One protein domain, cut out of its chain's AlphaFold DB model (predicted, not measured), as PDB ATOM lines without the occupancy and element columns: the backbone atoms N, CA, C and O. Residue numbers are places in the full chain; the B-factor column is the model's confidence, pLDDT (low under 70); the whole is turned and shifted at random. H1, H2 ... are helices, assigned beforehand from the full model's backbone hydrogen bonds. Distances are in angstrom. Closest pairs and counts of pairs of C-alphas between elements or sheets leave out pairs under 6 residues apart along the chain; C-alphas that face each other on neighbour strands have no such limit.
ATOM      1  N   GLU A   4      -6.586 -27.936  27.588       57.94
ATOM      2  CA  GLU A   4      -5.228 -28.418  27.308       57.94
ATOM      3  C   GLU A   4      -4.178 -27.947  28.335       57.94
ATOM      4  O   GLU A   4      -3.144 -28.593  28.488       57.94
ATOM      5  N   ASP A   5      -4.451 -26.862  29.070       61.25
ATOM      6  CA  ASP A   5      -3.550 -26.305  30.097       61.25
ATOM      7  C   ASP A   5      -3.661 -27.070  31.433       61.25
ATOM      8  O   ASP A   5      -2.718 -27.153  32.218       61.25
ATOM      9  N   ILE A   6      -4.817 -27.704  31.662       65.81
ATOM     10  CA  ILE A   6      -5.123 -28.485  32.871       65.81
ATOM     11  C   ILE A   6      -4.466 -29.871  32.805       65.81
ATOM     12  O   ILE A   6      -4.019 -30.411  33.817       65.81
ATOM     13  N   PHE A   7      -4.365 -30.436  31.602       61.09
ATOM     14  CA  PHE A   7      -3.738 -31.728  31.350       61.09
ATOM     15  C   PHE A   7      -2.456 -31.516  30.561       61.09
ATOM     16  O   PHE A   7      -2.348 -31.901  29.397       61.09
ATOM     17  N   THR A   8      -1.472 -30.884  31.201       57.91
ATOM     18  CA  THR A   8      -0.135 -30.755  30.627       57.91
ATOM     19  C   THR A   8       0.333 -32.128  30.152       57.91
ATOM     20  O   THR A   8       0.471 -33.088  30.915       57.91
ATOM     21  N   VAL A   9       0.593 -32.201  28.852       56.78
ATOM     22  CA  VAL A   9       1.151 -33.339  28.113       56.78
ATOM     23  C   VAL A   9       2.399 -33.967  28.767       56.78
ATOM     24  O   VAL A   9       2.765 -35.090  28.423       56.78
ATOM     25  N   ASP A  10       3.027 -33.304  29.746       58.88
ATOM     26  CA  ASP A  10       4.110 -33.844  30.579       58.88
ATOM     27  C   ASP A  10       3.664 -35.017  31.474       58.88
ATOM     28  O   ASP A  10       4.397 -35.998  31.612       58.88
ATOM     29  N   ILE A  11       2.438 -34.988  32.017       60.62
ATOM     30  CA  ILE A  11       1.930 -36.063  32.891       60.62
ATOM     31  C   ILE A  11       1.671 -37.339  32.075       60.62
ATOM     32  O   ILE A  11       2.004 -38.442  32.515       60.62
ATOM     33  N   LEU A  12       1.177 -37.188  30.839       59.12
ATOM     34  CA  LEU A  12       1.004 -38.289  29.882       59.12
ATOM     35  C   LEU A  12       2.349 -38.881  29.426       59.12
ATOM     36  O   LEU A  12       2.464 -40.098  29.298       59.12
ATOM     37  N   ARG A  13       3.400 -38.063  29.249       56.81
ATOM     38  CA  ARG A  13       4.750 -38.556  28.898       56.81
ATOM     39  C   ARG A  13       5.455 -39.282  30.047       56.81
ATOM     40  O   ARG A  13       6.330 -40.109  29.798       56.81
ATOM     41  N   ARG A  14       5.073 -39.007  31.298       56.72
ATOM     42  CA  ARG A  14       5.672 -39.601  32.506       56.72
ATOM     43  C   ARG A  14       4.979 -40.883  32.982       56.72
ATOM     44  O   ARG A  14       5.470 -41.528  33.909       56.72
ATOM     45  N   ALA A  15       3.909 -41.309  32.307       57.81
ATOM     46  CA  ALA A  15       3.322 -42.646  32.423       57.81
ATOM     47  C   ALA A  15       4.173 -43.715  31.701       57.81
ATOM     48  O   ALA A  15       3.663 -44.634  31.062       57.81
ATOM     49  N   THR A  16       5.501 -43.600  31.790       61.28
ATOM     50  CA  THR A  16       6.417 -44.645  31.349       61.28
ATOM     51  C   THR A  16       6.101 -45.905  32.143       61.28
ATOM     52  O   THR A  16       6.055 -45.877  33.372       61.28
ATOM     53  N   LYS A  17       5.828 -47.006  31.434       61.62
ATOM     54  CA  LYS A  17       5.559 -48.335  31.996       61.62
ATOM     55  C   LYS A  17       6.664 -48.683  32.998       61.62
ATOM     56  O   LYS A  17       7.751 -49.108  32.606       61.62
ATOM     57  N   ARG A  18       6.432 -48.417  34.289       67.31
ATOM     58  CA  ARG A  18       7.461 -48.577  35.318       67.31
ATOM     59  C   ARG A  18       7.713 -50.059  35.487       67.31
ATOM     60  O   ARG A  18       6.791 -50.812  35.798       67.31
ATOM     61  N   ARG A  19       8.960 -50.473  35.270       78.00
ATOM     62  CA  ARG A  19       9.354 -51.855  35.527       78.00
ATOM     63  C   ARG A  19       9.038 -52.184  36.989       78.00
ATOM     64  O   ARG A  19       9.276 -51.336  37.856       78.00
ATOM     65  N   PRO A  20       8.453 -53.355  37.269       80.25
ATOM     66  CA  PRO A  20       8.290 -53.790  38.642       80.25
ATOM     67  C   PRO A  20       9.678 -53.880  39.283       80.25
ATOM     68  O   PRO A  20      10.610 -54.400  38.671       80.25
ATOM     69  N   ARG A  21       9.830 -53.297  40.473       86.94
ATOM     70  CA  ARG A  21      11.094 -53.287  41.222       86.94
ATOM     71  C   ARG A  21      11.106 -54.365  42.293       86.94
ATOM     72  O   ARG A  21      12.183 -54.775  42.692       86.94
ATOM     73  N   TYR A  22       9.935 -54.823  42.722       90.12
ATOM     74  CA  TYR A  22       9.766 -55.831  43.757       90.12
ATOM     75  C   TYR A  22       8.793 -56.930  43.311       90.12
ATOM     76  O   TYR A  22       7.791 -56.614  42.663       90.12
ATOM     77  N   PHE A  23       9.076 -58.189  43.657       89.62
ATOM     78  CA  PHE A  23       8.261 -59.374  43.370       89.62
ATOM     79  C   PHE A  23       8.013 -60.171  44.646       89.62
ATOM     80  O   PHE A  23       8.939 -60.427  45.410       89.62
ATOM     81  N   ASP A  24       6.770 -60.591  44.840       89.06
ATOM     82  CA  ASP A  24       6.374 -61.477  45.920       89.06
ATOM     83  C   ASP A  24       6.413 -62.951  45.467       89.06
ATOM     84  O   ASP A  24       5.642 -63.325  44.579       89.06
ATOM     85  N   PRO A  25       7.257 -63.811  46.066       84.31
ATOM     86  CA  PRO A  25       7.359 -65.217  45.678       84.31
ATOM     87  C   PRO A  25       6.184 -66.086  46.147       84.31
ATOM     88  O   PRO A  25       6.060 -67.220  45.695       84.31
ATOM     89  N   VAL A  26       5.333 -65.594  47.051       85.81
ATOM     90  CA  VAL A  26       4.220 -66.364  47.627       85.81
ATOM     91  C   VAL A  26       2.951 -66.177  46.798       85.81
ATOM     92  O   VAL A  26       2.263 -67.141  46.476       85.81
ATOM     93  N   SER A  27       2.640 -64.935  46.434       86.19
ATOM     94  CA  SER A  27       1.431 -64.538  45.719       86.19
ATOM     95  C   SER A  27       1.682 -64.162  44.257       86.19
ATOM     96  O   SER A  27       0.725 -63.912  43.529       86.19
ATOM     97  N   GLY A  28       2.941 -64.043  43.821       87.62
ATOM     98  CA  GLY A  28       3.304 -63.599  42.470       87.62
ATOM     99  C   GLY A  28       3.025 -62.115  42.201       87.62
ATOM    100  O   GLY A  28       3.004 -61.679  41.048       87.62
ATOM    101  N   ALA A  29       2.765 -61.324  43.245       89.25
ATOM    102  CA  ALA A  29       2.459 -59.906  43.101       89.25
ATOM    103  C   ALA A  29       3.725 -59.112  42.756       89.25
ATOM    104  O   ALA A  29       4.818 -59.423  43.216       89.25
ATOM    105  N   THR A  30       3.582 -58.041  41.976       90.19
ATOM    106  CA  THR A  30       4.696 -57.136  41.668       90.19
ATOM    107  C   THR A  30       4.410 -55.723  42.145       90.19
ATOM    108  O   THR A  30       3.269 -55.264  42.146       90.19
ATOM    109  N   TRP A  31       5.456 -55.007  42.551       89.12
ATOM    110  CA  TRP A  31       5.359 -53.613  42.964       89.12
ATOM    111  C   TRP A  31       6.505 -52.790  42.380       89.12
ATOM    112  O   TRP A  31       7.677 -53.141  42.481       89.12
ATOM    113  N   SER A  32       6.182 -51.660  41.754       85.81
ATOM    114  CA  SER A  32       7.179 -50.786  41.120       85.81
ATOM    115  C   SER A  32       7.955 -49.909  42.111       85.81
ATOM    116  O   SER A  32       8.781 -49.112  41.679       85.81
ATOM    117  N   GLY A  33       7.685 -50.006  43.421       85.56
ATOM    118  CA  GLY A  33       8.289 -49.129  44.434       85.56
ATOM    119  C   GLY A  33       7.672 -47.729  44.495       85.56
ATOM    120  O   GLY A  33       8.270 -46.809  45.042       85.56
ATOM    121  N   VAL A  34       6.495 -47.548  43.891       85.75
ATOM    122  CA  VAL A  34       5.823 -46.252  43.743       85.75
ATOM    123  C   VAL A  34       4.453 -46.322  44.391       85.75
ATOM    124  O   VAL A  34       3.718 -47.288  44.191       85.75
ATOM    125  N   GLY A  35       4.097 -45.278  45.136       85.19
ATOM    126  CA  GLY A  35       2.823 -45.206  45.841       85.19
ATOM    127  C   GLY A  35       2.804 -46.067  47.102       85.19
ATOM    128  O   GLY A  35       3.833 -46.298  47.735       85.19
ATOM    129  N   ARG A  36       1.607 -46.513  47.493       89.25
ATOM    130  CA  ARG A  36       1.407 -47.306  48.708       89.25
ATOM    131  C   ARG A  36       2.038 -48.692  48.550       89.25
ATOM    132  O   ARG A  36       1.736 -49.399  47.591       89.25
ATOM    133  N   ALA A  37       2.875 -49.074  49.511       89.12
ATOM    134  CA  ALA A  37       3.426 -50.420  49.572       89.12
ATOM    135  C   ALA A  37       2.317 -51.450  49.879       89.12
ATOM    136  O   ALA A  37       1.483 -51.193  50.757       89.12
ATOM    137  N   PRO A  38       2.289 -52.594  49.180       90.31
ATOM    138  CA  PRO A  38       1.359 -53.686  49.462       90.31
ATOM    139  C   PRO A  38       1.716 -54.434  50.758       90.31
ATOM    140  O   PRO A  38       2.842 -54.351  51.246       90.31
ATOM    141  N   GLU A  39       0.758 -55.173  51.326       91.69
ATOM    142  CA  GLU A  39       0.911 -55.811  52.647       91.69
ATOM    143  C   GLU A  39       2.078 -56.798  52.726       91.69
ATOM    144  O   GLU A  39       2.765 -56.840  53.744       91.69
ATOM    145  N   TRP A  40       2.361 -57.515  51.639       88.88
ATOM    146  CA  TRP A  40       3.416 -58.526  51.590       88.88
ATOM    147  C   TRP A  40       4.837 -57.964  51.767       88.88
ATOM    148  O   TRP A  40       5.701 -58.651  52.308       88.88
ATOM    149  N   ILE A  41       5.072 -56.699  51.393       89.25
ATOM    150  CA  ILE A  41       6.377 -56.033  51.544       89.25
ATOM    151  C   ILE A  41       6.407 -54.992  52.669       89.25
ATOM    152  O   ILE A  41       7.481 -54.540  53.058       89.25
ATOM    153  N   ARG A  42       5.246 -54.573  53.192       88.50
ATOM    154  CA  ARG A  42       5.143 -53.436  54.124       88.50
ATOM    155  C   ARG A  42       5.880 -53.665  55.448       88.50
ATOM    156  O   ARG A  42       6.502 -52.733  55.943       88.50
ATOM    157  N   ASP A  43       5.830 -54.885  55.974       88.94
ATOM    158  CA  ASP A  43       6.436 -55.290  57.256       88.94
ATOM    159  C   ASP A  43       7.689 -56.170  57.083       88.94
ATOM    160  O   ASP A  43       8.165 -56.814  58.019       88.94
ATOM    161  N   LYS A  44       8.221 -56.247  55.861       86.25
ATOM    162  CA  LYS A  44       9.357 -57.105  55.511       86.25
ATOM    163  C   LYS A  44      10.515 -56.281  54.957       86.25
ATOM    164  O   LYS A  44      10.358 -55.124  54.565       86.25
ATOM    165  N   ASP A  45      11.701 -56.887  54.904       87.62
ATOM    166  CA  ASP A  45      12.839 -56.233  54.270       87.62
ATOM    167  C   ASP A  45      12.652 -56.201  52.749       87.62
ATOM    168  O   ASP A  45      12.621 -57.230  52.077       87.62
ATOM    169  N   ARG A  46      12.530 -54.987  52.208       86.19
ATOM    170  CA  ARG A  46      12.268 -54.736  50.787       86.19
ATOM    171  C   ARG A  46      13.350 -55.295  49.863       86.19
ATOM    172  O   ARG A  46      13.035 -55.603  48.718       86.19
ATOM    173  N   LYS A  47      14.602 -55.423  50.322       85.12
ATOM    174  CA  LYS A  47      15.700 -55.917  49.478       85.12
ATOM    175  C   LYS A  47      15.533 -57.395  49.142       85.12
ATOM    176  O   LYS A  47      15.938 -57.801  48.063       85.12
ATOM    177  N   GLN A  48      14.881 -58.175  50.010       84.81
ATOM    178  CA  GLN A  48      14.604 -59.598  49.761       84.81
ATOM    179  C   GLN A  48      13.670 -59.831  48.566       84.81
ATOM    180  O   GLN A  48      13.706 -60.889  47.952       84.81
ATOM    181  N   PHE A  49      12.847 -58.835  48.232       86.56
ATOM    182  CA  PHE A  49      11.875 -58.908  47.144       86.56
ATOM    183  C   PHE A  49      12.333 -58.138  45.908       86.56
ATOM    184  O   PHE A  49      11.576 -58.044  44.948       86.56
ATOM    185  N   GLU A  50      13.514 -57.514  45.928       87.94
ATOM    186  CA  GLU A  50      13.963 -56.648  44.844       87.94
ATOM    187  C   GLU A  50      14.257 -57.463  43.579       87.94
ATOM    188  O   GLU A  50      15.154 -58.300  43.532       87.94
TER     189      GLU A  50
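AT A GLANCE: This is residues 4 to 50 of the 58 residues of the protein "H-NS histone family protein" of Pseudomonas sp. MWU12-2534b (UniProt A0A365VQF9). Little regular structure is present: a small body of loops, in which residues 18 to 32 run out and fold back, holds two short helices, H2 and H3, while an arm with H1, residues 4 to 16, sticks out and makes the length. The printed part has 47 residues, with three named helices in the order H1, H2, H3, no named strand, and 13 residues in named elements: all helix. It is only just extended, close to loose, with a radius of gyration of the C-alphas of 14.5 A and spans of 44 by 17 by 17 A.

IN THESE COORDINATES: H1, residues 9 to 13, begins at C-alpha 9 (1.151, -33.339, 28.113) and is 6.4 A long. H2 is residues 39 to 42. H3, residues 46 to 49, ends at C-alpha 49 (11.875, -58.908, 47.144).

HOW THE PARTS SIT: H1 is apart from H2 and H3. H2 and H3 are close but not clearly touching; their closest C-alphas, of Ile 41 and Phe 49, are 7.6 A apart. The O i to N i+4 pair in H1 is within hydrogen-bond range; H2 and H3 are too short for one.

THE WHOLE: The printed part has no cut. The link from H1 to H2 is long, 25 residues. Residues 4 to 18 have pLDDT under 70.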